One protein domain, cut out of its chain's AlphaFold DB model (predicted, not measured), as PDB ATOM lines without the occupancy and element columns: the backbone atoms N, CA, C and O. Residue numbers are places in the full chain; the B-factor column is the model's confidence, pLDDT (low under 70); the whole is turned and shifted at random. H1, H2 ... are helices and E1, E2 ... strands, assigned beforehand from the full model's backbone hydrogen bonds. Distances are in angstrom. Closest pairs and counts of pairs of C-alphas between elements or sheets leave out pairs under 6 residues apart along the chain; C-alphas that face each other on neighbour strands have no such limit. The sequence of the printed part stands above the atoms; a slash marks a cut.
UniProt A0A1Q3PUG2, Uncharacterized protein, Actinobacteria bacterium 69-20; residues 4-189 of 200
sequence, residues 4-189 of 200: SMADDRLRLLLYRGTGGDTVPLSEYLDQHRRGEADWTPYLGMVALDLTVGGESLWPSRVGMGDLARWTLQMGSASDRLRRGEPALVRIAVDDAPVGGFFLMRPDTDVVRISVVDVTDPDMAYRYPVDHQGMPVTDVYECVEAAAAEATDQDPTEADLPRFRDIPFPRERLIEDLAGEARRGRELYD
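This is residues 4 to 189 of the 200 residues of an uncharacterized protein of Actinobacteria bacterium 69-20 (UniProt A0A1Q3PUG2). Two twisted sheets share a pair of antiparallel helices: H2 and H5 pack together, H5 over strand E1 of a branched five-strand sheet and H2 over strand E6 of a four-strand sheet. H4 crosses the opposite face of the four-strand sheet, and the short helix H1 is on the five-strand sheet, at one end of the long axis. The printed part has 186 residues with five named helices and nine named strands, in the order E1 E2 H1 E3 E4 E5 H2 E6 E7 E8 H3 H4 E9 H5, of mixed class. The second sheet runs E6 E7 E8 E9, antiparallel throughout; the first, E1 to E5, has antiparallel neighbour pairs. The whole is compact, with a radius of gyration of the C-alphas of 16.0 A, and spans 50 by 36 by 34 A.

E1, residues 9 to 16, begins at C-alpha 9 (40.520, -37.552, -41.202) and is 20.8 A long. E2 is residues 21 to 24, and H1, residues 25 to 33, measures 12.5 A. E3, residues 46 to 52, measures 19.5 A; E4 is residues 55 to 58 and E5 residues 63 to 65. H2, residues 67 to 82, is 22.5 A long and begins at C-alpha 67 (24.301, -29.655, -42.548). E6 is residues 87 to 90, E7 residues 99 to 106, 21.9 A, and E8 residues 110 to 118, 24.6 A. H3 is residues 121 to 124, H4 residues 137 to 149, 18.6 A, and E9 residues 166 to 169. H5, residues 170 to 189, is 29.1 A long and ends at C-alpha 189 (21.031, -27.249, -30.180).

In the strongly twisted branched sheet, E2 lies on one side of E1 and E3 on the other side. E1 and E2 form a hairpin, with N 14 and O 23 2.8 A apart; across E1 and E3, N 11 and O 49 are 2.9 A apart. E4 and E5 lie on the other side of E3 from E1, staggered: N 57 and O 50 of the hairpin E3 and E4 are 2.9 A apart, N 64 and O 46 of E5 and E3 2.8 A. H5 lies over E1, along the strands at 5 degrees on the local plane; their closest C-alphas, Leu 10 and Asp 176, are 5.7 A apart. H1, on the same face, touches H5 at a steep tilt of 39 degrees, the same way, the closest C-alphas being those of Ser 26 and Arg 183, 6.7 A apart; H5 touches H1 with residues 180 to 187 alone. H2 touches H5 at a shallow tilt of 32 degrees, opposite ways, closest at the C-alphas of Thr 71 and Ala 181, 4.3 A. H2 lies over E6 at a height of 7.3 A over the sheet E6 E7 E8 E9. There E6, E7 and E8 form a meander, each strand the antiparallel neighbour of the one before, with N 89 and O 102 3.1 A apart and N 103 and O 114 2.8 A; E9 follows beside E8, with N 111 and O 168 2.8 A apart. This sheet has three layers, helices on both its faces: H2 and H5 on one, H4 on the other. H4 runs across the strands, at 89 degrees to E7 on the local plane. H3 only grazes this sheet with residues 121 to 124. In H1, H2, H4 and H5 every O i to N i+4 pair is within hydrogen-bond range; H3 is too short for one.

The C-alphas farthest apart, those of Gly 35 and Glu 149, are 50.6 A from each other. The printed part has no cut. The long links are H1 to E3, H3 to H4 and H4 to E9. The mean pLDDT of the printed part is 89.6; residues 4 to 6, 18 to 19, 60 and 151 to 159 are under 70.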
ATOM      1  N   SER A   4      52.200 -42.294 -42.200       54.62
ATOM      2  CA  SER A   4      51.348 -41.563 -43.150       54.62
ATOM      3  C   SER A   4      49.837 -41.669 -42.905       54.62
ATOM      4  O   SER A   4      49.114 -40.806 -43.381       54.62
ATOM      5  N   MET A   5      49.343 -42.688 -42.187       59.22
ATOM      6  CA  MET A   5      47.903 -42.805 -41.866       59.22
ATOM      7  C   MET A   5      47.500 -42.021 -40.606       59.22
ATOM      8  O   MET A   5      46.326 -41.982 -40.248       59.22
ATOM      9  N   ALA A   6      48.456 -41.420 -39.888       63.06
ATOM     10  CA  ALA A   6      48.165 -40.678 -38.658       63.06
ATOM     11  C   ALA A   6      47.342 -39.399 -38.914       63.06
ATOM     12  O   ALA A   6      46.620 -38.945 -38.024       63.06
ATOM     13  N   ASP A   7      47.420 -38.863 -40.135       83.75
ATOM     14  CA  ASP A   7      46.747 -37.629 -40.541       83.75
ATOM     15  C   ASP A   7      45.399 -37.856 -41.240       83.75
ATOM     16  O   ASP A   7      44.720 -36.874 -41.570       83.75
ATOM     17  N   ASP A   8      44.989 -39.118 -41.421       91.38
ATOM     18  CA  ASP A   8      43.712 -39.472 -42.037       91.38
ATOM     19  C   ASP A   8      42.556 -38.915 -41.198       91.38
ATOM     20  O   ASP A   8      42.469 -39.099 -39.970       91.38
ATOM     21  N   ARG A   9      41.668 -38.176 -41.860       93.94
ATOM     22  CA  ARG A   9      40.520 -37.552 -41.202       93.94
ATOM     23  C   ARG A   9      39.395 -37.237 -42.169       93.94
ATOM     24  O   ARG A   9      39.625 -36.904 -43.331       93.94
ATOM     25  N   LEU A  10      38.192 -37.264 -41.616       95.50
ATOM     26  CA  LEU A  10      36.981 -36.733 -42.215       95.50
ATOM     27  C   LEU A  10      36.355 -35.728 -41.241       95.50
ATOM     28  O   LEU A  10      36.051 -36.068 -40.098       95.50
ATOM     29  N   ARG A  11      36.190 -34.470 -41.667       95.31
ATOM     30  CA  ARG A  11      35.592 -33.403 -40.843       95.31
ATOM     31  C   ARG A  11      34.663 -32.524 -41.663       95.31
ATOM     32  O   ARG A  11      35.006 -32.152 -42.785       95.31
ATOM     33  N   LEU A  12      33.530 -32.140 -41.085       96.06
ATOM     34  CA  LEU A  12      32.697 -31.090 -41.649       96.06
ATOM     35  C   LEU A  12      33.301 -29.729 -41.313       96.06
ATOM     36  O   LEU A  12      33.771 -29.482 -40.196       96.06
ATOM     37  N   LEU A  13      33.278 -28.835 -42.294       95.62
ATOM     38  CA  LEU A  13      33.725 -27.462 -42.139       95.62
ATOM     39  C   LEU A  13      32.563 -26.501 -42.384       95.62
ATOM     40  O   LEU A  13      31.732 -26.701 -43.270       95.62
ATOM     41  N   LEU A  14      32.545 -25.423 -41.614       95.06
ATOM     42  CA  LEU A  14      31.588 -24.335 -41.704       95.06
ATOM     43  C   LEU A  14      32.218 -23.161 -42.448       95.06
ATOM     44  O   LEU A  14      33.358 -22.792 -42.162       95.06
ATOM     45  N   TYR A  15      31.475 -22.538 -43.359       92.12
ATOM     46  CA  TYR A  15      31.939 -21.335 -44.047       92.12
ATOM     47  C   TYR A  15      31.881 -20.111 -43.127       92.12
ATOM     48  O   TYR A  15      30.825 -19.775 -42.582       92.12
ATOM     49  N   ARG A  16      33.013 -19.414 -42.991       89.50
ATOM     50  CA  ARG A  16      33.122 -18.140 -42.277       89.50
ATOM     51  C   ARG A  16      32.992 -16.987 -43.273       89.50
ATOM     52  O   ARG A  16      33.932 -16.634 -43.982       89.50
ATOM     53  N   GLY A  17      31.814 -16.367 -43.304       78.75
ATOM     54  CA  GLY A  17      31.524 -15.257 -44.215       78.75
ATOM     55  C   GLY A  17      31.462 -15.684 -45.688       78.75
ATOM     56  O   GLY A  17      31.248 -16.849 -46.007       78.75
ATOM     57  N   THR A  18      31.621 -14.725 -46.603       68.69
ATOM     58  CA  THR A  18      31.473 -14.934 -48.058       68.69
ATOM     59  C   THR A  18      32.791 -15.226 -48.787       68.69
ATOM     60  O   THR A  18      32.785 -15.423 -49.999       68.69
ATOM     61  N   GLY A  19      33.925 -15.235 -48.073       61.72
ATOM     62  CA  GLY A  19      35.273 -15.331 -48.648       61.72
ATOM     63  C   GLY A  19      35.773 -16.749 -48.942       61.72
ATOM     64  O   GLY A  19      36.863 -16.896 -49.484       61.72
ATOM     65  N   GLY A  20      35.004 -17.785 -48.591       72.19
ATOM     66  CA  GLY A  20      35.413 -19.185 -48.757       72.19
ATOM     67  C   GLY A  20      36.324 -19.720 -47.645       72.19
ATOM     68  O   GLY A  20      36.731 -20.878 -47.709       72.19
ATOM     69  N   ASP A  21      36.607 -18.917 -46.616       87.94
ATOM     70  CA  ASP A  21      37.271 -19.392 -45.404       87.94
ATOM     71  C   ASP A  21      36.389 -20.430 -44.709       87.94
ATOM     72  O   ASP A  21      35.172 -20.266 -44.596       87.94
ATOM     73  N   THR A  22      37.004 -21.511 -44.241       92.25
ATOM     74  CA  THR A  22      36.302 -22.626 -43.603       92.25
ATOM     75  C   THR A  22      36.897 -22.919 -42.232       92.25
ATOM     76  O   THR A  22      38.106 -22.819 -42.034       92.25
ATOM     77  N   VAL A  23      36.036 -23.256 -41.275       94.50
ATOM     78  CA  VAL A  23      36.400 -23.570 -39.888       94.50
ATOM     79  C   VAL A  23      35.833 -24.947 -39.545       94.50
ATOM     80  O   VAL A  23      34.648 -25.171 -39.802       94.50
ATOM     81  N   PRO A  24      36.614 -25.881 -38.973       95.81
ATOM     82  CA  PRO A  24      36.081 -27.163 -38.528       95.81
ATOM     83  C   PRO A  24      34.887 -26.988 -37.590       95.81
ATOM     84  O   PRO A  24      34.923 -26.163 -36.674       95.81
ATOM     85  N   LEU A  25      33.854 -27.810 -37.771       96.50
ATOM     86  CA  LEU A  25      32.645 -27.786 -36.947       96.50
ATOM     87  C   LEU A  25      32.965 -27.859 -35.443       96.50
ATOM     88  O   LEU A  25      32.409 -27.108 -34.644       96.50
ATOM     89  N   SER A  26      33.914 -28.719 -35.064       97.38
ATOM     90  CA  SER A  26      34.395 -28.832 -33.682       97.38
ATOM     91  C   SER A  26      35.010 -27.539 -33.152       97.38
ATOM     92  O   SER A  26      34.791 -27.182 -32.000       97.38
ATOM     93  N   GLU A  27      35.778 -26.837 -33.986       97.31
ATOM     94  CA  GLU A  27      36.454 -25.606 -33.585       97.31
ATOM     95  C   GLU A  27      35.442 -24.480 -33.365       97.31
ATOM     96  O   GLU A  27      35.536 -23.769 -32.365       97.31
ATOM     97  N   TYR A  28      34.437 -24.361 -34.238       96.94
ATOM     98  CA  TYR A  28      33.352 -23.403 -34.033       96.94
ATOM     99  C   TYR A  28      32.594 -23.669 -32.730       96.94
ATOM    100  O   TYR A  28      32.374 -22.740 -31.957       96.94
ATOM    101  N   LEU A  29      32.237 -24.927 -32.450       97.75
ATOM    102  CA  LEU A  29      31.566 -25.293 -31.199       97.75
ATOM    103  C   LEU A  29      32.408 -24.907 -29.976       97.75
ATOM    104  O   LEU A  29      31.893 -24.328 -29.020       97.75
ATOM    105  N   ASP A  30      33.715 -25.156 -30.016       97.62
ATOM    106  CA  ASP A  30      34.615 -24.787 -28.924       97.62
ATOM    107  C   ASP A  30      34.769 -23.265 -28.774       97.62
ATOM    108  O   ASP A  30      34.907 -22.773 -27.651       97.62
ATOM    109  N   GLN A  31      34.741 -22.498 -29.869       96.62
ATOM    110  CA  GLN A  31      34.689 -21.030 -29.833       96.62
ATOM    111  C   GLN A  31      33.352 -20.537 -29.252       96.62
ATOM    112  O   GLN A  31      33.347 -19.658 -28.388       96.62
ATOM    113  N   HIS A  32      32.228 -21.126 -29.673       96.19
ATOM    114  CA  HIS A  32      30.882 -20.772 -29.218       96.19
ATOM    115  C   HIS A  32      30.723 -20.984 -27.711       96.19
ATOM    116  O   HIS A  32      30.389 -20.044 -26.990       96.19
ATOM    117  N   ARG A  33      31.080 -22.172 -27.201       95.50
ATOM    118  CA  ARG A  33      30.980 -22.497 -25.765       95.50
ATOM    119  C   ARG A  33      31.857 -21.603 -24.881       95.50
ATOM    120  O   ARG A  33      31.535 -21.388 -23.714       95.50
ATOM    121  N   ARG A  34      32.959 -21.069 -25.420       96.81
ATOM    122  CA  ARG A  34      33.831 -20.105 -24.724       96.81
ATOM    123  C   ARG A  34      33.357 -18.650 -24.838       96.81
ATOM    124  O   ARG A  34      33.945 -17.784 -24.197       96.81
ATOM    125  N   GLY A  35      32.308 -18.375 -25.616       96.00
ATOM    126  CA  GLY A  35      31.843 -17.015 -25.902       96.00
ATOM    127  C   GLY A  35      32.798 -16.222 -26.802       96.00
ATOM    128  O   GLY A  35      32.781 -14.994 -26.779       96.00
ATOM    129  N   GLU A  36      33.652 -16.914 -27.559       96.12
ATOM    130  CA  GLU A  36      34.667 -16.327 -28.445       96.12
ATOM    131  C   GLU A  36      34.189 -16.237 -29.906       96.12
ATOM    132  O   GLU A  36      34.802 -15.535 -30.708       96.12
ATOM    133  N   ALA A  37      33.109 -16.938 -30.265       93.06
ATOM    134  CA  ALA A  37      32.547 -16.889 -31.612       93.06
ATOM    135  C   ALA A  37      31.903 -15.517 -31.889       93.06
ATOM    136  O   ALA A  37      30.882 -15.165 -31.301       93.06
ATOM    137  N   ASP A  38      32.478 -14.761 -32.827       92.75
ATOM    138  CA  ASP A  38      31.976 -13.457 -33.290       92.75
ATOM    139  C   ASP A  38      31.080 -13.549 -34.538       92.75
ATOM    140  O   ASP A  38      30.766 -12.542 -35.176       92.75
ATOM    141  N   TRP A  39      30.669 -14.764 -34.902       93.56
ATOM    142  CA  TRP A  39      29.955 -15.066 -36.137       93.56
ATOM    143  C   TRP A  39      28.988 -16.246 -35.967       93.56
ATOM    144  O   TRP A  39      29.108 -17.057 -35.045       93.56
ATOM    145  N   THR A  40      28.035 -16.355 -36.891       92.50
ATOM    146  CA  THR A  40      27.055 -17.448 -36.947       92.50
ATOM    147  C   THR A  40      27.155 -18.146 -38.304       92.50
ATOM    148  O   THR A  40      27.102 -17.459 -39.328       92.50
ATOM    149  N   PRO A  41      27.318 -19.479 -38.350       93.31
ATOM    150  CA  PRO A  41      27.433 -20.215 -39.600       93.31
ATOM    151  C   PRO A  41      26.101 -20.253 -40.347       93.31
ATOM    152  O   PRO A  41      25.029 -20.358 -39.753       93.31
ATOM    153  N   TYR A  42      26.181 -20.240 -41.675       91.19
ATOM    154  CA  TYR A  42      25.058 -20.638 -42.514       91.19
ATOM    155  C   TYR A  42      24.996 -22.168 -42.577       91.19
ATOM    156  O   TYR A  42      25.943 -22.804 -43.028       91.19
ATOM    157  N   LEU A  43      23.891 -22.762 -42.119       92.94
ATOM    158  CA  LEU A  43      23.761 -24.221 -41.994       92.94
ATOM    159  C   LEU A  43      23.398 -24.924 -43.313       92.94
ATOM    160  O   LEU A  43      23.587 -26.130 -43.427       92.94
ATOM    161  N   GLY A  44      22.919 -24.180 -44.316       91.44
ATOM    162  CA  GLY A  44      22.514 -24.737 -45.613       91.44
ATOM    163  C   GLY A  44      23.675 -25.079 -46.551       91.44
ATOM    164  O   GLY A  44      23.446 -25.566 -47.654       91.44
ATOM    165  N   MET A  45      24.917 -24.805 -46.144       91.00
ATOM    166  CA  MET A  45      26.106 -25.128 -46.923       91.00
ATOM    167  C   MET A  45      27.292 -25.422 -46.001       91.00
ATOM    168  O   MET A  45      27.741 -24.548 -45.261       91.00
ATOM    169  N   VAL A  46      27.831 -26.635 -46.090       93.19
ATOM    170  CA  VAL A  46      29.066 -27.058 -45.410       93.19
ATOM    171  C   VAL A  46      30.121 -27.482 -46.423       93.19
ATOM    172  O   VAL A  46      29.796 -27.762 -47.575       93.19
ATOM    173  N   ALA A  47      31.380 -27.545 -46.006       92.56
ATOM    174  CA  ALA A  47      32.447 -28.189 -46.766       92.56
ATOM    175  C   ALA A  47      32.921 -29.466 -46.062       92.56
ATOM    176  O   ALA A  47      32.550 -29.736 -44.917       92.56
ATOM    177  N   LEU A  48      33.767 -30.235 -46.743       92.56
ATOM    178  CA  LEU A  48      34.377 -31.452 -46.216       92.56
ATOM    179  C   LEU A  48      35.902 -31.325 -46.248       92.56
ATOM    180  O   LEU A  48      36.470 -31.008 -47.291       92.56
ATOM    181  N   ASP A  49      36.560 -31.609 -45.129       93.06
ATOM    182  CA  ASP A  49      37.977 -31.977 -45.100       93.06
ATOM    183  C   ASP A  49      38.060 -33.502 -45.078       93.06
ATOM    184  O   ASP A  49      37.901 -34.122 -44.024       93.06
ATOM    185  N   LEU A  50      38.266 -34.091 -46.258       93.75
ATOM    186  CA  LEU A  50      38.645 -35.492 -46.407       93.75
ATOM    187  C   LEU A  50      40.131 -35.546 -46.755       93.75
ATOM    188  O   LEU A  50      40.517 -35.262 -47.891       93.75
ATOM    189  N   THR A  51      40.949 -35.905 -45.771       92.62
ATOM    190  CA  THR A  51      42.396 -36.064 -45.927       92.62
ATOM    191  C   THR A  51      42.759 -37.538 -45.786       92.62
ATOM    192  O   THR A  51      42.354 -38.173 -44.810       92.62
ATOM    193  N   VAL A  52      43.528 -38.068 -46.741       91.88
ATOM    194  CA  VAL A  52      44.046 -39.445 -46.732       91.88
ATOM    195  C   VAL A  52      45.515 -39.435 -47.135       91.88
ATOM    196  O   VAL A  52      45.884 -38.824 -48.136       91.88
ATOM    197  N   GLY A  53      46.376 -40.079 -46.350       87.62
ATOM    198  CA  GLY A  53      47.819 -40.110 -46.595       87.62
ATOM    199  C   GLY A  53      48.481 -38.727 -46.548       87.62
ATOM    200  O   GLY A  53      49.531 -38.538 -47.157       87.62
ATOM    201  N   GLY A  54      47.859 -37.759 -45.864       86.12
ATOM    202  CA  GLY A  54      48.297 -36.360 -45.817       86.12
ATOM    203  C   GLY A  54      47.826 -35.491 -46.991       86.12
ATOM    204  O   GLY A  54      48.094 -34.289 -46.991       86.12
ATOM    205  N   GLU A  55      47.097 -36.049 -47.962       87.44
ATOM    206  CA  GLU A  55      46.561 -35.310 -49.109       87.44
ATOM    207  C   GLU A  55      45.064 -35.032 -48.949       87.44
ATOM    208  O   GLU A  55      44.281 -35.913 -48.593       87.44
ATOM    209  N   SER A  56      44.656 -33.792 -49.234       88.12
ATOM    210  CA  SER A  56      43.244 -33.408 -49.266       88.12
ATOM    211  C   SER A  56      42.617 -33.892 -50.571       88.12
ATOM    212  O   SER A  56      42.955 -33.413 -51.654       88.12
ATOM    213  N   LEU A  57      41.690 -34.839 -50.458       87.12
ATOM    214  CA  LEU A  57      40.949 -35.402 -51.588       87.12
ATOM    215  C   LEU A  57      39.701 -34.591 -51.928       87.12
ATOM    216  O   LEU A  57      39.184 -34.677 -53.041       87.12
ATOM    217  N   TRP A  58      39.220 -33.800 -50.971       83.81
ATOM    218  CA  TRP A  58      38.090 -32.905 -51.150       83.81
ATOM    219  C   TRP A  58      38.491 -31.473 -50.783       83.81
ATOM    220  O   TRP A  58      38.706 -31.184 -49.604       83.81
ATOM    221  N   PRO A  59      38.617 -30.556 -51.757       73.31
ATOM    222  CA  PRO A  59      38.955 -29.171 -51.472       73.31
ATOM    223  C   PRO A  59      37.829 -28.481 -50.695       73.31
ATOM    224  O   PRO A  59      36.673 -28.525 -51.108       73.31
ATOM    225  N   SER A  60      38.166 -27.734 -49.642       69.81
ATOM    226  CA  SER A  60      37.196 -27.010 -48.798       69.81
ATOM    227  C   SER A  60      36.358 -25.955 -49.538       69.81
ATOM    228  O   SER A  60      35.306 -25.529 -49.063       69.81
ATOM    229  N   ARG A  61      36.790 -25.536 -50.731       70.44
ATOM    230  CA  ARG A  61      36.015 -24.652 -51.618       70.44
ATOM    231  C   ARG A  61      34.815 -25.336 -52.284       70.44
ATOM    232  O   ARG A  61      33.981 -24.637 -52.848       70.44
ATOM    233  N   VAL A  62      34.751 -26.668 -52.271       76.56
ATOM    234  CA  VAL A  62      33.654 -27.430 -52.873       76.56
ATOM    235  C   VAL A  62      32.602 -27.684 -51.801       76.56
ATOM    236  O   VAL A  62      32.801 -28.495 -50.893       76.56
ATOM    237  N   GLY A  63      31.500 -26.944 -51.911       83.31
ATOM    238  CA  GLY A  63      30.361 -27.045 -51.012       83.31
ATOM    239  C   GLY A  63      29.645 -28.386 -51.138       83.31
ATOM    240  O   GLY A  63      29.567 -28.977 -52.212       83.31
ATOM    241  N   MET A  64      29.119 -28.850 -50.013       88.44
ATOM    242  CA  MET A  64      28.495 -30.157 -49.861       88.44
ATOM    243  C   MET A  64      26.996 -30.072 -49.610       88.44
ATOM    244  O   MET A  64      26.334 -31.105 -49.576       88.44
ATOM    245  N   GLY A  65      26.459 -28.868 -49.432       89.75
ATOM    246  CA  GLY A  65      25.054 -28.631 -49.127       89.75
ATOM    247  C   GLY A  65      24.732 -28.631 -47.634       89.75
ATOM    248  O   GLY A  65      25.590 -28.346 -46.800       89.75
ATOM    249  N   ASP A  66      23.475 -28.917 -47.312       92.44
ATOM    250  CA  ASP A  66      22.882 -28.690 -45.990       92.44
ATOM    251  C   ASP A  66      23.429 -29.595 -44.866       92.44
ATOM    252  O   ASP A  66      23.518 -30.822 -44.997       92.44
ATOM    253  N   LEU A  67      23.735 -28.983 -43.717       95.00
ATOM    254  CA  LEU A  67      24.301 -29.655 -42.548       95.00
ATOM    255  C   LEU A  67      23.364 -30.709 -41.947       95.00
ATOM    256  O   LEU A  67      23.855 -31.747 -41.493       95.00
ATOM    257  N   ALA A  68      22.046 -30.482 -41.899       95.31
ATOM    258  CA  ALA A  68      21.115 -31.428 -41.278       95.31
ATOM    259  C   ALA A  68      21.096 -32.757 -42.044       95.31
ATOM    260  O   ALA A  68      21.160 -33.836 -41.441       95.31
ATOM    261  N   ARG A  69      21.098 -32.684 -43.379       95.25
ATOM    262  CA  ARG A  69      21.186 -33.860 -44.256       95.25
ATOM    263  C   ARG A  69      22.515 -34.586 -44.106       95.25
ATOM    264  O   ARG A  69      22.522 -35.812 -44.000       95.25
ATOM    265  N   TRP A  70      23.637 -33.869 -44.047       95.81
ATOM    266  CA  TRP A  70      24.944 -34.484 -43.777       95.81
ATOM    267  C   TRP A  70      24.985 -35.180 -42.424       95.81
ATOM    268  O   TRP A  70      25.401 -36.331 -42.323       95.81
ATOM    269  N   THR A  71      24.475 -34.509 -41.398       96.62
ATOM    270  CA  THR A  71      24.408 -35.018 -40.030       96.62
ATOM    271  C   THR A  71      23.637 -36.336 -39.947       96.62
ATOM    272  O   THR A  71      24.111 -37.298 -39.337       96.62
ATOM    273  N   LEU A  72      22.457 -36.407 -40.573       96.88
ATOM    274  CA  LEU A  72      21.636 -37.618 -40.573       96.88
ATOM    275  C   LEU A  72      22.313 -38.770 -41.332       96.88
ATOM    276  O   LEU A  72      22.378 -39.898 -40.832       96.88
ATOM    277  N   GLN A  73      22.839 -38.482 -42.525       97.25
ATOM    278  CA  GLN A  73      23.472 -39.484 -43.381       97.25
ATOM    279  C   GLN A  73      24.774 -40.021 -42.779       97.25
ATOM    280  O   GLN A  73      24.967 -41.232 -42.771       97.25
ATOM    281  N   MET A  74      25.638 -39.166 -42.217       97.81
ATOM    282  CA  MET A  74      26.892 -39.593 -41.582       97.81
ATOM    283  C   MET A  74      26.647 -40.493 -40.366       97.81
ATOM    284  O   MET A  74      27.343 -41.495 -40.195       97.81
ATOM    285  N   GLY A  75      25.633 -40.185 -39.550       98.06
ATOM    286  CA  GLY A  75      25.248 -41.044 -38.427       98.06
ATOM    287  C   GLY A  75      24.831 -42.437 -38.903       98.06
ATOM    288  O   GLY A  75      25.356 -43.445 -38.430       98.06
ATOM    289  N   SER A  76      23.965 -42.480 -39.916       97.88
ATOM    290  CA  SER A  76      23.489 -43.730 -40.520       97.88
ATOM    291  C   SER A  76      24.623 -44.509 -41.204       97.88
ATOM    292  O   SER A  76      24.716 -45.728 -41.071       97.88
ATOM    293  N   ALA A  77      25.536 -43.812 -41.885       98.50
ATOM    294  CA  ALA A  77      26.711 -44.400 -42.517       98.50
ATOM    295  C   ALA A  77      27.653 -45.040 -41.488       98.50
ATOM    296  O   ALA A  77      28.080 -46.181 -41.669       98.50
ATOM    297  N   SER A  78      27.918 -44.353 -40.373       98.50
ATOM    298  CA  SER A  78      28.704 -44.900 -39.260       98.50
ATOM    299  C   SER A  78      28.086 -46.198 -38.720       98.50
ATOM    300  O   SER A  78      28.780 -47.208 -38.573       98.50
ATOM    301  N   ASP A  79      26.768 -46.216 -38.497       98.38
ATOM    302  CA  ASP A  79      26.063 -47.393 -37.979       98.38
ATOM    303  C   ASP A  79      26.081 -48.587 -38.940       98.38
ATOM    304  O   ASP A  79      26.167 -49.733 -38.485       98.38
ATOM    305  N   ARG A  80      26.045 -48.343 -40.253       98.06
ATOM    306  CA  ARG A  80      26.183 -49.393 -41.275       98.06
ATOM    307  C   ARG A  80      27.604 -49.951 -41.328       98.06
ATOM    308  O   ARG A  80      27.785 -51.168 -41.265       98.06
ATOM    309  N   LEU A  81      28.619 -49.087 -41.322       98.38
ATOM    310  CA  LEU A  81      30.024 -49.512 -41.340       98.38
ATOM    311  C   LEU A  81      30.413 -50.319 -40.087       98.38
ATOM    312  O   LEU A  81      31.175 -51.288 -40.186       98.38
ATOM    313  N   ARG A  82      29.838 -50.005 -38.916       97.94
ATOM    314  CA  ARG A  82      29.981 -50.831 -37.697       97.94
ATOM    315  C   ARG A  82      29.460 -52.255 -37.878       97.94
ATOM    316  O   ARG A  82      30.034 -53.187 -37.325       97.94
ATOM    317  N   ARG A  83      28.404 -52.435 -38.673       97.38
ATOM    318  CA  ARG A  83      27.822 -53.751 -39.000       97.38
ATOM    319  C   ARG A  83      28.560 -54.465 -40.134       97.38
ATOM    320  O   ARG A  83      28.226 -55.601 -40.445       97.38
ATOM    321  N   GLY A  84      29.575 -53.829 -40.727       97.62
ATOM    322  CA  GLY A  84      30.282 -54.358 -41.894       97.62
ATOM    323  C   GLY A  84      29.475 -54.249 -43.186       97.62
ATOM    324  O   GLY A  84      29.745 -54.980 -44.132       97.62
ATOM    325  N   GLU A  85      28.493 -53.351 -43.231       97.81
ATOM    326  CA  GLU A  85      27.663 -53.110 -44.407       97.81
ATOM    327  C   GLU A  85      28.169 -51.886 -45.192       97.81
ATOM    328  O   GLU A  85      28.647 -50.929 -44.573       97.81
ATOM    329  N   PRO A  86      28.037 -51.863 -46.534       97.81
ATOM    330  CA  PRO A  86      28.303 -50.669 -47.328       97.81
ATOM    331  C   PRO A  86      27.450 -49.486 -46.874       97.81
ATOM    332  O   PRO A  86      26.272 -49.653 -46.538       97.81
ATOM    333  N   ALA A  87      28.030 -48.292 -46.901       98.44
ATOM    334  CA  ALA A  87      27.372 -47.052 -46.527       98.44
ATOM    335  C   ALA A  87      27.429 -46.027 -47.661       98.44
ATOM    336  O   ALA A  87      28.400 -45.972 -48.418       98.44
ATOM    337  N   LEU A  88      26.385 -45.204 -47.739       98.06
ATOM    338  CA  LEU A  88      26.277 -44.100 -48.682       98.06
ATOM    339  C   LEU A  88      26.083 -42.774 -47.955       98.06
ATOM    340  O   LEU A  88      25.342 -42.698 -46.973       98.06
ATOM    341  N   VAL A  89      26.685 -41.720 -48.502       97.00
ATOM    342  CA  VAL A  89      26.349 -40.330 -48.177       97.00
ATOM    343  C   VAL A  89      26.218 -39.544 -49.478       97.00
ATOM    344  O   VAL A  89      27.163 -39.488 -50.260       97.00
ATOM    345  N   ARG A  90      25.057 -38.936 -49.720       94.19
ATOM    346  CA  ARG A  90      24.816 -38.050 -50.861       94.19
ATOM    347  C   ARG A  90      25.336 -36.647 -50.563       94.19
ATOM    348  O   ARG A  90      25.071 -36.097 -49.489       94.19
ATOM    349  N   ILE A  91      26.001 -36.052 -51.547       90.88
ATOM    350  CA  ILE A  91      26.323 -34.626 -51.590       90.88
ATOM    351  C   ILE A  91      25.007 -33.851 -51.697       90.88
ATOM    352  O   ILE A  91      24.286 -33.966 -52.681       90.88
ATOM    353  N   ALA A  92      24.672 -33.077 -50.667       81.62
ATOM    354  CA  ALA A  92      23.383 -32.412 -50.481       81.62
ATOM    355  C   ALA A  92      23.223 -31.112 -51.302       81.62
ATOM    356  O   ALA A  92      22.635 -30.139 -50.824       81.62
ATOM    357  N   VAL A  93      23.770 -31.091 -52.518       79.75
ATOM    358  CA  VAL A  93      23.628 -30.006 -53.496       79.75
ATOM    359  C   VAL A  93      22.520 -30.409 -54.473       79.75
ATOM    360  O   VAL A  93      22.614 -31.438 -55.143       79.75
ATOM    361  N   ASP A  94      21.428 -29.643 -54.496       73.69
ATOM    362  CA  ASP A  94      20.181 -30.041 -55.174       73.69
ATOM    363  C   ASP A  94      19.956 -29.343 -56.528       73.69
ATOM    364  O   ASP A  94      18.997 -29.655 -57.228       73.69
ATOM    365  N   ASP A  95      20.815 -28.401 -56.920       72.31
ATOM    366  CA  ASP A  95      20.700 -27.647 -58.178       72.31
ATOM    367  C   ASP A  95      21.447 -28.297 -59.359       72.31
ATOM    368  O   ASP A  95      21.367 -27.809 -60.490       72.31
ATOM    369  N   ALA A  96      22.115 -29.430 -59.128       70.56
ATOM    370  CA  ALA A  96      22.780 -30.214 -60.161       70.56
ATOM    371  C   ALA A  96      21.859 -31.318 -60.730       70.56
ATOM    372  O   ALA A  96      21.109 -31.947 -59.983       70.56
ATOM    373  N   PRO A  97      21.934 -31.623 -62.043       73.81
ATOM    374  CA  PRO A  97      21.210 -32.743 -62.660       73.81
ATOM    375  C   PRO A  97      21.831 -34.120 -62.358       73.81
ATOM    376  O   PRO A  97      21.384 -35.128 -62.898       73.81
ATOM    377  N   VAL A  98      22.883 -34.164 -61.537       83.06
ATOM    378  CA  VAL A  98      23.646 -35.363 -61.179       83.06
ATOM    379  C   VAL A  98      23.714 -35.457 -59.659       83.06
ATOM    380  O   VAL A  98      24.053 -34.481 -58.990       83.06
ATOM    381  N   GLY A  99      23.404 -36.632 -59.114       86.00
ATOM    382  CA  GLY A  99      23.573 -36.926 -57.695       86.00
ATOM    383  C   GLY A  99      24.962 -37.487 -57.433       86.00
ATOM    384  O   GLY A  99      25.258 -38.589 -57.883       86.00
ATOM    385  N   GLY A 100      25.803 -36.753 -56.707       90.50
ATOM    386  CA  GLY A 100      27.106 -37.253 -56.267       90.50
ATOM    387  C   GLY A 100      26.999 -37.994 -54.932       90.50
ATOM    388  O   GLY A 100      26.460 -37.458 -53.959       90.50
ATOM    389  N   PHE A 101      27.522 -39.217 -54.864       94.00
ATOM    390  CA  PHE A 101      27.471 -40.075 -53.680       94.00
ATOM    391  C   PHE A 101      28.870 -40.510 -53.253       94.00
ATOM    392  O   PHE A 101      29.644 -41.029 -54.052       94.00
ATOM    393  N   PHE A 102      29.167 -40.392 -51.963       96.00
ATOM    394  CA  PHE A 102      30.246 -41.151 -51.347       96.00
ATOM    395  C   PHE A 102      29.776 -42.581 -51.139       96.00
ATOM    396  O   PHE A 102      28.866 -42.826 -50.346       96.00
ATOM    397  N   LEU A 103      30.432 -43.512 -51.819       97.44
ATOM    398  CA  LEU A 103      30.268 -44.940 -51.619       97.44
ATOM    399  C   LEU A 103      31.400 -45.478 -50.752       97.44
ATOM    400  O   LEU A 103      32.568 -45.407 -51.125       97.44
ATOM    401  N   MET A 104      31.035 -46.016 -49.591       98.31
ATOM    402  CA  MET A 104      31.948 -46.512 -48.569       98.31
ATOM    403  C   MET A 104      31.778 -48.024 -48.425       98.31
ATOM    404  O   MET A 104      30.790 -48.494 -47.858       98.31
ATOM    405  N   ARG A 105      32.745 -48.799 -48.926       98.12
ATOM    406  CA  ARG A 105      32.722 -50.268 -48.857       98.12
ATOM    407  C   ARG A 105      33.686 -50.772 -47.778       98.12
ATOM    408  O   ARG A 105      34.899 -50.605 -47.942       98.12
ATOM    409  N   PRO A 106      33.191 -51.361 -46.675       97.38
ATOM    410  CA  PRO A 106      34.060 -51.889 -45.635       97.38
ATOM    411  C   PRO A 106      34.773 -53.166 -46.096       97.38
ATOM    412  O   PRO A 106      34.180 -54.053 -46.704       97.38
ATOM    413  N   ASP A 107      36.051 -53.251 -45.753       93.88
ATOM    414  CA  ASP A 107      36.881 -54.455 -45.730       93.88
ATOM    415  C   ASP A 107      37.234 -54.752 -44.252       93.88
ATOM    416  O   ASP A 107      36.637 -54.189 -43.326       93.88
ATOM    417  N   THR A 108      38.195 -55.641 -44.004       90.75
ATOM    418  CA  THR A 108      38.626 -56.060 -42.663       90.75
ATOM    419  C   THR A 108      39.041 -54.851 -41.815       90.75
ATOM    420  O   THR A 108      38.338 -54.518 -40.863       90.75
ATOM    421  N   ASP A 109      40.100 -54.140 -42.221       94.94
ATOM    422  CA  ASP A 109      40.690 -53.029 -41.449       94.94
ATOM    423  C   ASP A 109      40.547 -51.654 -42.129       94.94
ATOM    424  O   ASP A 109      40.898 -50.617 -41.559       94.94
ATOM    425  N   VAL A 110      40.030 -51.625 -43.358       97.06
ATOM    426  CA  VAL A 110      39.894 -50.409 -44.170       97.06
ATOM    427  C   VAL A 110      38.481 -50.268 -44.710       97.06
ATOM    428  O   VAL A 110      37.757 -51.247 -44.862       97.06
ATOM    429  N   VAL A 111      38.097 -49.044 -45.037       98.06
ATOM    430  CA  VAL A 111      36.925 -48.730 -45.850       98.06
ATOM    431  C   VAL A 111      37.428 -48.110 -47.144       98.06
ATOM    432  O   VAL A 111      38.231 -47.180 -47.109       98.06
ATOM    433  N   ARG A 112      36.984 -48.638 -48.286       97.38
ATOM    434  CA  ARG A 112      37.261 -48.047 -49.598       97.38
ATOM    435  C   ARG A 112      36.203 -46.995 -49.897       97.38
ATOM    436  O   ARG A 112      35.015 -47.318 -49.888       97.38
ATOM    437  N   ILE A 113      36.637 -45.761 -50.126       96.06
ATOM    438  CA  ILE A 113      35.771 -44.619 -50.413       96.06
ATOM    439  C   ILE A 113      35.894 -44.265 -51.896       96.06
ATOM    440  O   ILE A 113      36.998 -44.076 -52.412       96.06
ATOM    441  N   SER A 114      34.752 -44.145 -52.562       94.38
ATOM    442  CA  SER A 114      34.629 -43.689 -53.947       94.38
ATOM    443  C   SER A 114      33.603 -42.567 -54.036       94.38
ATOM    444  O   SER A 114      32.654 -42.545 -53.253       94.38
ATOM    445  N   VAL A 115      33.758 -41.676 -55.011       92.38
ATOM    446  CA  VAL A 115      32.706 -40.733 -55.418       92.38
ATOM    447  C   VAL A 115      32.038 -41.292 -56.669       92.38
ATOM    448  O   VAL A 115      32.718 -41.593 -57.650       92.38
ATOM    449  N   VAL A 116      30.723 -41.480 -56.610       91.56
ATOM    450  CA  VAL A 116      29.907 -42.074 -57.672       91.56
ATOM    451  C   VAL A 116      28.864 -41.059 -58.107       91.56
ATOM    452  O   VAL A 116      28.091 -40.574 -57.283       91.56
ATOM    453  N   ASP A 117      28.834 -40.775 -59.403       89.88
ATOM    454  CA  ASP A 117      27.838 -39.900 -60.008       89.88
ATOM    455  C   ASP A 117      26.658 -40.731 -60.516       89.88
ATOM    456  O   ASP A 117      26.828 -41.676 -61.286       89.88
ATOM    457  N   VAL A 118      25.451 -40.366 -60.092       89.44
ATOM    458  CA  VAL A 118      24.195 -40.965 -60.549       89.44
ATOM    459  C   VAL A 118      23.457 -39.957 -61.417       89.44
ATOM    460  O   VAL A 118      23.112 -38.864 -60.965       89.44
ATOM    461  N   THR A 119      23.201 -40.338 -62.666       88.25
ATOM    462  CA  THR A 119      22.500 -39.508 -63.661       88.25
ATOM    463  C   THR A 119      21.041 -39.914 -63.869       88.25
ATOM    464  O   THR A 119      20.334 -39.246 -64.619       88.25
ATOM    465  N   ASP A 120      20.592 -41.019 -63.266       88.56
ATOM    466  CA  ASP A 120      19.182 -41.416 -63.289       88.56
ATOM    467  C   ASP A 120      18.358 -40.361 -62.528       88.56
ATOM    468  O   ASP A 120      18.556 -40.212 -61.321       88.56
ATOM    469  N   PRO A 121      17.449 -39.616 -63.187       86.19
ATOM    470  CA  PRO A 121      16.705 -38.532 -62.550       86.19
ATOM    471  C   PRO A 121      15.806 -39.003 -61.401       86.19
ATOM    472  O   PRO A 121      15.546 -38.215 -60.489       86.19
ATOM    473  N   ASP A 122      15.368 -40.266 -61.397       88.56
ATOM    474  CA  ASP A 122      14.539 -40.809 -60.317       88.56
ATOM    475  C   ASP A 122      15.356 -41.088 -59.046       88.56
ATOM    476  O   ASP A 122      14.778 -41.181 -57.958       88.56
ATOM    477  N   MET A 123      16.686 -41.184 -59.167       91.25
ATOM    478  CA  MET A 123      17.610 -41.533 -58.080       91.25
ATOM    479  C   MET A 123      18.592 -40.410 -57.726       91.25
ATOM    480  O   MET A 123      18.977 -40.287 -56.565       91.25
ATOM    481  N   ALA A 124      18.964 -39.549 -58.676       88.25
ATOM    482  CA  ALA A 124      19.958 -38.483 -58.516       88.25
ATOM    483  C   ALA A 124      19.622 -37.497 -57.382       88.25
ATOM    484  O   ALA A 124      20.520 -36.961 -56.723       88.25
ATOM    485  N   TYR A 125      18.332 -37.279 -57.127       88.75
ATOM    486  CA  TYR A 125      17.838 -36.388 -56.074       88.75
ATOM    487  C   TYR A 125      17.515 -37.102 -54.760       88.75
ATOM    488  O   TYR A 125      17.341 -36.432 -53.744       88.75
ATOM    489  N   ARG A 126      17.476 -38.441 -54.758       92.19
ATOM    490  CA  ARG A 126      17.089 -39.217 -53.581       92.19
ATOM    491  C   ARG A 126      18.237 -39.373 -52.608       92.19
ATOM    492  O   ARG A 126      19.367 -39.699 -52.973       92.19
ATOM    493  N   TYR A 127      17.919 -39.220 -51.333       94.25
ATOM    494  CA  TYR A 127      18.861 -39.485 -50.256       94.25
ATOM    495  C   TYR A 127      18.954 -40.992 -49.956       94.25
ATOM    496  O   TYR A 127      17.962 -41.714 -50.071       94.25
ATOM    497  N   PRO A 128      20.132 -41.498 -49.540       95.69
ATOM    498  CA  PRO A 128      20.348 -42.920 -49.290       95.69
ATOM    499  C   PRO A 128      19.664 -43.419 -48.015       95.69
ATOM    500  O   PRO A 128      19.692 -44.614 -47.731       95.69
ATOM    501  N   VAL A 129      19.084 -42.529 -47.213       96.12
ATOM    502  CA  VAL A 129      18.390 -42.872 -45.974       96.12
ATOM    503  C   VAL A 129      17.061 -42.143 -45.895       96.12
ATOM    504  O   VAL A 129      16.922 -41.058 -46.455       96.12
ATOM    505  N   ASP A 130      16.098 -42.727 -45.188       93.69
ATOM    506  CA  ASP A 130      14.833 -42.082 -44.859       93.69
ATOM    507  C   ASP A 130      14.948 -41.185 -43.609       93.69
ATOM    508  O   ASP A 130      16.010 -41.015 -43.004       93.69
ATOM    509  N   HIS A 131      13.824 -40.606 -43.191       89.94
ATOM    510  CA  HIS A 131      13.736 -39.716 -42.029       89.94
ATOM    511  C   HIS A 131      14.021 -40.413 -40.686       89.94
ATOM    512  O   HIS A 131      14.219 -39.736 -39.676       89.94
ATOM    513  N   GLN A 132      14.058 -41.747 -40.655       90.81
ATOM    514  CA  GLN A 132      14.458 -42.548 -39.497       90.81
ATOM    515  C   GLN A 132      15.939 -42.959 -39.561       90.81
ATOM    516  O   GLN A 132      16.434 -43.578 -38.620       90.81
ATOM    517  N   GLY A 133      16.655 -42.607 -40.636       91.12
ATOM    518  CA  GLY A 133      18.024 -43.057 -40.891       91.12
ATOM    519  C   GLY A 133      18.103 -44.486 -41.439       91.12
ATOM    520  O   GLY A 133      19.186 -45.072 -41.476       91.12
ATOM    521  N   MET A 134      16.976 -45.073 -41.854       94.94
ATOM    522  CA  MET A 134      16.953 -46.405 -42.456       94.94
ATOM    523  C   MET A 134      17.374 -46.321 -43.926       94.94
ATOM    524  O   MET A 134      17.010 -45.362 -44.603       94.94
ATOM    525  N   PRO A 135      18.142 -47.296 -44.445       96.12
ATOM    526  CA  PRO A 135      18.619 -47.264 -45.821       96.12
ATOM    527  C   PRO A 135      17.461 -47.344 -46.822       96.12
ATOM    528  O   PRO A 135      16.553 -48.163 -46.675       96.12
ATOM    529  N   VAL A 136      17.539 -46.541 -47.879       96.81
ATOM    530  CA  VAL A 136      16.649 -46.632 -49.042       96.81
ATOM    531  C   VAL A 136      17.275 -47.603 -50.041       96.81
ATOM    532  O   VAL A 136      18.196 -47.236 -50.770       96.81
ATOM    533  N   THR A 137      16.810 -48.855 -50.051       95.94
ATOM    534  CA  THR A 137      17.425 -49.960 -50.813       95.94
ATOM    535  C   THR A 137      17.642 -49.629 -52.289       95.94
ATOM    536  O   THR A 137      18.751 -49.810 -52.779       95.94
ATOM    537  N   ASP A 138      16.638 -49.066 -52.966       96.12
ATOM    538  CA  ASP A 138      16.719 -48.750 -54.399       96.12
ATOM    539  C   ASP A 138      17.864 -47.769 -54.723       96.12
ATOM    540  O   ASP A 138      18.514 -47.886 -55.760       96.12
ATOM    541  N   VAL A 139      18.168 -46.830 -53.812       96.19
ATOM    542  CA  VAL A 139      19.297 -45.893 -53.967       96.19
ATOM    543  C   VAL A 139      20.625 -46.634 -53.835       96.19
ATOM    544  O   VAL A 139      21.537 -46.401 -54.624       96.19
ATOM    545  N   TYR A 140      20.737 -47.556 -52.874       97.00
ATOM    546  CA  TYR A 140      21.934 -48.389 -52.725       97.00
ATOM    547  C   TYR A 140      22.179 -49.260 -53.957       97.00
ATOM    548  O   TYR A 140      23.302 -49.297 -54.455       97.00
ATOM    549  N   GLU A 141      21.142 -49.924 -54.464       96.25
ATOM    550  CA  GLU A 141      21.237 -50.762 -55.663       96.25
ATOM    551  C   GLU A 141      21.648 -49.941 -56.893       96.25
ATOM    552  O   GLU A 141      22.553 -50.346 -57.625       96.25
ATOM    553  N   CYS A 142      21.048 -48.760 -57.078       95.50
ATOM    554  CA  CYS A 142      21.382 -47.846 -58.169       95.50
ATOM    555  C   CYS A 142      22.843 -47.370 -58.101       95.50
ATOM    556  O   CYS A 142      23.569 -47.461 -59.092       95.50
ATOM    557  N   VAL A 143      23.305 -46.911 -56.933       95.56
ATOM    558  CA  VAL A 143      24.679 -46.408 -56.761       95.56
ATOM    559  C   VAL A 143      25.710 -47.528 -56.921       95.56
ATOM    560  O   VAL A 143      26.757 -47.316 -57.531       95.56
ATOM    561  N   GLU A 144      25.433 -48.731 -56.414       94.44
ATOM    562  CA  GLU A 144      26.310 -49.895 -56.599       94.44
ATOM    563  C   GLU A 144      26.411 -50.299 -58.080       94.44
ATOM    564  O   GLU A 144      27.517 -50.571 -58.559       94.44
ATOM    565  N   ALA A 145      25.298 -50.275 -58.821       93.81
ATOM    566  CA  ALA A 145      25.290 -50.519 -60.264       93.81
ATOM    567  C   ALA A 145      26.091 -49.448 -61.026       93.81
ATOM    568  O   ALA A 145      26.989 -49.792 -61.796       93.81
ATOM    569  N   ALA A 146      25.860 -48.163 -60.735       91.88
ATOM    570  CA  ALA A 146      26.607 -47.056 -61.334       91.88
ATOM    571  C   ALA A 146      28.117 -47.162 -61.050       91.88
ATOM    572  O   ALA A 146      28.946 -46.968 -61.937       91.88
ATOM    573  N   ALA A 147      28.499 -47.547 -59.829       91.12
ATOM    574  CA  ALA A 147      29.897 -47.754 -59.457       91.12
ATOM    575  C   ALA A 147      30.557 -48.939 -60.188       91.12
ATOM    576  O   ALA A 147      31.776 -48.936 -60.385       91.12
ATOM    577  N   ALA A 148      29.784 -49.967 -60.551       88.62
ATOM    578  CA  ALA A 148      30.270 -51.109 -61.323       88.62
ATOM    579  C   ALA A 148      30.480 -50.761 -62.806       88.62
ATOM    580  O   ALA A 148      31.399 -51.291 -63.430       88.62
ATOM    581  N   GLU A 149      29.658 -49.860 -63.346       84.50
ATOM    582  CA  GLU A 149      29.730 -49.392 -64.736       84.50
ATOM    583  C   GLU A 149      30.743 -48.260 -64.942       84.50
ATOM    584  O   GLU A 149      31.268 -48.105 -66.045       84.50
ATOM    585  N   ALA A 150      31.059 -47.499 -63.889       75.69
ATOM    586  CA  ALA A 150      32.025 -46.411 -63.947       75.69
ATOM    587  C   ALA A 150      33.388 -46.909 -64.462       75.69
ATOM    588  O   ALA A 150      34.065 -47.719 -63.815       75.69
ATOM    589  N   THR A 151      33.810 -46.401 -65.620       64.94
ATOM    590  CA  THR A 151      35.170 -46.579 -66.142       64.94
ATOM    591  C   THR A 151      36.053 -45.414 -65.694       64.94
ATOM    592  O   THR A 151      35.559 -44.318 -65.441       64.94
ATOM    593  N   ASP A 152      37.372 -45.615 -65.620       60.94
ATOM    594  CA  ASP A 152      38.331 -44.562 -65.226       60.94
ATOM    595  C   ASP A 152      38.377 -43.362 -66.206       60.94
ATOM    596  O   ASP A 152      39.173 -42.441 -66.018       60.94
ATOM    597  N   GLN A 153      37.572 -43.368 -67.279       49.09
ATOM    598  CA  GLN A 153      37.711 -42.478 -68.433       49.09
ATOM    599  C   GLN A 153      36.480 -41.652 -68.822       49.09
ATOM    600  O   GLN A 153      36.542 -41.026 -69.875       49.09
ATOM    601  N   ASP A 154      35.423 -41.550 -68.016       49.78
ATOM    602  CA  ASP A 154      34.297 -40.672 -68.380       49.78
ATOM    603  C   ASP A 154      34.349 -39.320 -67.649       49.78
ATOM    604  O   ASP A 154      33.787 -39.182 -66.559       49.78
ATOM    605  N   PRO A 155      35.000 -38.281 -68.216       46.12
ATOM    606  CA  PRO A 155      34.795 -36.918 -67.769       46.12
ATOM    607  C   PRO A 155      33.410 -36.475 -68.239       46.12
ATOM    608  O   PRO A 155      33.160 -36.281 -69.428       46.12
ATOM    609  N   THR A 156      32.510 -36.278 -67.289       48.56
ATOM    610  CA  THR A 156      31.332 -35.440 -67.498       48.56
ATOM    611  C   THR A 156      31.547 -34.167 -66.689       48.56
ATOM    612  O   THR A 156      32.179 -34.209 -65.638       48.56
ATOM    613  N   GLU A 157      31.106 -33.040 -67.244       45.38
ATOM    614  CA  GLU A 157      31.347 -31.633 -66.861       45.38
ATOM    615  C   GLU A 157      30.905 -31.215 -65.433       45.38
ATOM    616  O   GLU A 157      30.545 -30.063 -65.213       45.38
ATOM    617  N   ALA A 158      30.911 -32.107 -64.442       50.09
ATOM    618  CA  ALA A 158      30.598 -31.769 -63.057       50.09
ATOM    619  C   ALA A 158      31.887 -31.486 -62.264       50.09
ATOM    620  O   ALA A 158      32.729 -32.364 -62.091       50.09
ATOM    621  N   ASP A 159      32.014 -30.260 -61.748       64.88
ATOM    622  CA  ASP A 159      33.140 -29.702 -60.974       64.88
ATOM    623  C   ASP A 159      33.429 -30.388 -59.608       64.88
ATOM    624  O   ASP A 159      34.079 -29.803 -58.732       64.88
ATOM    625  N   LEU A 160      32.957 -31.619 -59.378       73.00
ATOM    626  CA  LEU A 160      33.178 -32.357 -58.134       73.00
ATOM    627  C   LEU A 160      34.500 -33.147 -58.167       73.00
ATOM    628  O   LEU A 160      34.832 -33.764 -59.182       73.00
ATOM    629  N   PRO A 161      35.259 -33.191 -57.054       78.19
ATOM    630  CA  PRO A 161      36.386 -34.103 -56.912       78.19
ATOM    631  C   PRO A 161      35.952 -35.554 -57.127       78.19
ATOM    632  O   PRO A 161      34.989 -36.025 -56.522       78.19
ATOM    633  N   ARG A 162      36.697 -36.277 -57.965       80.25
ATOM    634  CA  ARG A 162      36.470 -37.697 -58.237       80.25
ATOM    635  C   ARG A 162      37.672 -38.507 -57.797       80.25
ATOM    636  O   ARG A 162      38.811 -38.192 -58.133       80.25
ATOM    637  N   PHE A 163      37.400 -39.574 -57.067       87.75
ATOM    638  CA  PHE A 163      38.378 -40.582 -56.695       87.75
ATOM    639  C   PHE A 163      37.660 -41.909 -56.474       87.75
ATOM    640  O   PHE A 163      36.454 -41.946 -56.208       87.75
ATOM    641  N   ARG A 164      38.410 -43.000 -56.596       90.50
ATOM    642  CA  ARG A 164      37.885 -44.359 -56.542       90.50
ATOM    643  C   ARG A 164      38.741 -45.217 -55.629       90.50
ATOM    644  O   ARG A 164      39.966 -45.164 -55.699       90.50
ATOM    645  N   ASP A 165      38.068 -46.019 -54.815       92.81
ATOM    646  CA  ASP A 165      38.645 -47.061 -53.970       92.81
ATOM    647  C   ASP A 165      39.788 -46.569 -53.069       92.81
ATOM    648  O   ASP A 165      40.737 -47.301 -52.776       92.81
ATOM    649  N   ILE A 166      39.670 -45.330 -52.585       94.00
ATOM    650  CA  ILE A 166      40.632 -44.738 -51.662       94.00
ATOM    651  C   ILE A 166      40.527 -45.456 -50.313       94.00
ATOM    652  O   ILE A 166      39.447 -45.456 -49.714       94.00
ATOM    653  N   PRO A 167      41.614 -46.062 -49.808       95.81
ATOM    654  CA  PRO A 167      41.590 -46.746 -48.526       95.81
ATOM    655  C   PRO A 167      41.608 -45.739 -47.372       95.81
ATOM    656  O   PRO A 167      42.465 -44.863 -47.320       95.81
ATOM    657  N   PHE A 168      40.701 -45.915 -46.417       96.44
ATOM    658  CA  PHE A 168      40.640 -45.148 -45.174       96.44
ATOM    659  C   PHE A 168      40.597 -46.116 -43.974       96.44
ATOM    660  O   PHE A 168      39.861 -47.107 -44.042       96.44
ATOM    661  N   PRO A 169      41.336 -45.886 -42.871       96.62
ATOM    662  CA  PRO A 169      41.285 -46.752 -41.690       96.62
ATOM    663  C   PRO A 169      39.863 -46.888 -41.130       96.62
ATOM    664  O   PRO A 169      39.233 -45.901 -40.748       96.62
ATOM    665  N   ARG A 170      39.346 -48.121 -41.062       96.94
ATOM    666  CA  ARG A 170      37.917 -48.377 -40.816       96.94
ATOM    667  C   ARG A 170      37.403 -47.776 -39.513       96.94
ATOM    668  O   ARG A 170      36.419 -47.041 -39.532       96.94
ATOM    669  N   GLU A 171      38.068 -48.080 -38.400       96.69
ATOM    670  CA  GLU A 171      37.665 -47.584 -37.076       96.69
ATOM    671  C   GLU A 171      37.675 -46.055 -37.030       96.69
ATOM    672  O   GLU A 171      36.729 -45.438 -36.547       96.69
ATOM    673  N   ARG A 172      38.688 -45.430 -37.642       96.94
ATOM    674  CA  ARG A 172      38.790 -43.973 -37.698       96.94
ATOM    675  C   ARG A 172      37.657 -43.348 -38.507       96.94
ATOM    676  O   ARG A 172      37.081 -42.367 -38.056       96.94
ATOM    677  N   LEU A 173      37.300 -43.916 -39.662       97.75
ATOM    678  CA  LEU A 173      36.185 -43.399 -40.461       97.75
ATOM    679  C   LEU A 173      34.862 -43.493 -39.694       97.75
ATOM    680  O   LEU A 173      34.066 -42.556 -39.702       97.75
ATOM    681  N   ILE A 174      34.630 -44.619 -39.013       98.44
ATOM    682  CA  ILE A 174      33.440 -44.833 -38.182       98.44
ATOM    683  C   ILE A 174      33.362 -43.781 -37.069       98.44
ATOM    684  O   ILE A 174      32.280 -43.230 -36.828       98.44
ATOM    685  N   GLU A 175      34.483 -43.512 -36.396       98.06
ATOM    686  CA  GLU A 175      34.600 -42.497 -35.346       98.06
ATOM    687  C   GLU A 175      34.380 -41.082 -35.877       98.06
ATOM    688  O   GLU A 175      33.604 -40.335 -35.277       98.06
ATOM    689  N   ASP A 176      35.007 -40.729 -36.998       98.00
ATOM    690  CA  ASP A 176      34.883 -39.415 -37.628       98.00
ATOM    691  C   ASP A 176      33.427 -39.162 -38.054       98.00
ATOM    692  O   ASP A 176      32.833 -38.169 -37.635       98.00
ATOM    693  N   LEU A 177      32.790 -40.104 -38.763       98.56
ATOM    694  CA  LEU A 177      31.381 -40.000 -39.171       98.56
ATOM    695  C   LEU A 177      30.432 -39.835 -37.973       98.56
ATOM    696  O   LEU A 177      29.554 -38.972 -37.979       98.56
ATOM    697  N   ALA A 178      30.609 -40.641 -36.920       98.56
ATOM    698  CA  ALA A 178      29.787 -40.525 -35.715       98.56
ATOM    699  C   ALA A 178      30.055 -39.223 -34.945       98.56
ATOM    700  O   ALA A 178      29.132 -38.634 -34.375       98.56
ATOM    701  N   GLY A 179      31.315 -38.789 -34.901       98.44
ATOM    702  CA  GLY A 179      31.740 -37.559 -34.250       98.44
ATOM    703  C   GLY A 179      31.144 -36.330 -34.921       98.44
ATOM    704  O   GLY A 179      30.550 -35.501 -34.233       98.44
ATOM    705  N   GLU A 180      31.242 -36.249 -36.246       98.44
ATOM    706  CA  GLU A 180      30.678 -35.157 -37.041       98.44
ATOM    707  C   GLU A 180      29.147 -35.153 -36.997       98.44
ATOM    708  O   GLU A 180      28.558 -34.101 -36.767       98.44
ATOM    709  N   ALA A 181      28.487 -36.315 -37.078       98.06
ATOM    710  CA  ALA A 181      27.033 -36.393 -36.914       98.06
ATOM    711  C   ALA A 181      26.571 -35.893 -35.531       98.06
ATOM    712  O   ALA A 181      25.589 -35.160 -35.407       98.06
ATOM    713  N   ARG A 182      27.287 -36.249 -34.459       98.44
ATOM    714  CA  ARG A 182      26.967 -35.752 -33.114       98.44
ATOM    715  C   ARG A 182      27.171 -34.240 -33.007       98.44
ATOM    716  O   ARG A 182      26.284 -33.558 -32.504       98.44
ATOM    717  N   ARG A 183      28.305 -33.726 -33.494       98.38
ATOM    718  CA  ARG A 183      28.615 -32.285 -33.495       98.38
ATOM    719  C   ARG A 183      27.626 -31.490 -34.343       98.38
ATOM    720  O   ARG A 183      27.287 -30.372 -33.982       98.38
ATOM    721  N   GLY A 184      27.142 -32.070 -35.441       97.62
ATOM    722  CA  GLY A 184      26.122 -31.461 -36.285       97.62
ATOM    723  C   GLY A 184      24.853 -31.199 -35.487       97.62
ATOM    724  O   GLY A 184      24.394 -30.065 -35.435       97.62
ATOM    725  N   ARG A 185      24.344 -32.211 -34.772       97.50
ATOM    726  CA  ARG A 185      23.183 -32.050 -33.874       97.50
ATOM    727  C   ARG A 185      23.448 -31.040 -32.760       97.50
ATOM    728  O   ARG A 185      22.620 -30.170 -32.533       97.50
ATOM    729  N   GLU A 186      24.616 -31.129 -32.129       97.75
ATOM    730  CA  GLU A 186      25.027 -30.199 -31.077       97.75
ATOM    731  C   GLU A 186      25.025 -28.743 -31.562       97.75
ATOM    732  O   GLU A 186      24.575 -27.862 -30.839       97.75
ATOM    733  N   LEU A 187      25.456 -28.480 -32.799       97.44
ATOM    734  CA  LEU A 187      25.420 -27.134 -33.362       97.44
ATOM    735  C   LEU A 187      23.990 -26.595 -33.500       97.44
ATOM    736  O   LEU A 187      23.758 -25.426 -33.202       97.44
ATOM    737  N   TYR A 188      23.029 -27.418 -33.930       96.94
ATOM    738  CA  TYR A 188      21.623 -26.997 -33.976       96.94
ATOM    739  C   TYR A 188      21.101 -26.648 -32.574       96.94
ATOM    740  O   TYR A 188      20.463 -25.606 -32.407       96.94
ATOM    741  N   ASP A 189      21.432 -27.470 -31.574       95.88
ATOM    742  CA  ASP A 189      21.031 -27.249 -30.180       95.88
ATOM    743  C   ASP A 189      21.643 -25.955 -29.606       95.88
ATOM    744  O   ASP A 189      20.922 -25.129 -29.042       95.88
TER     745      ASP A 189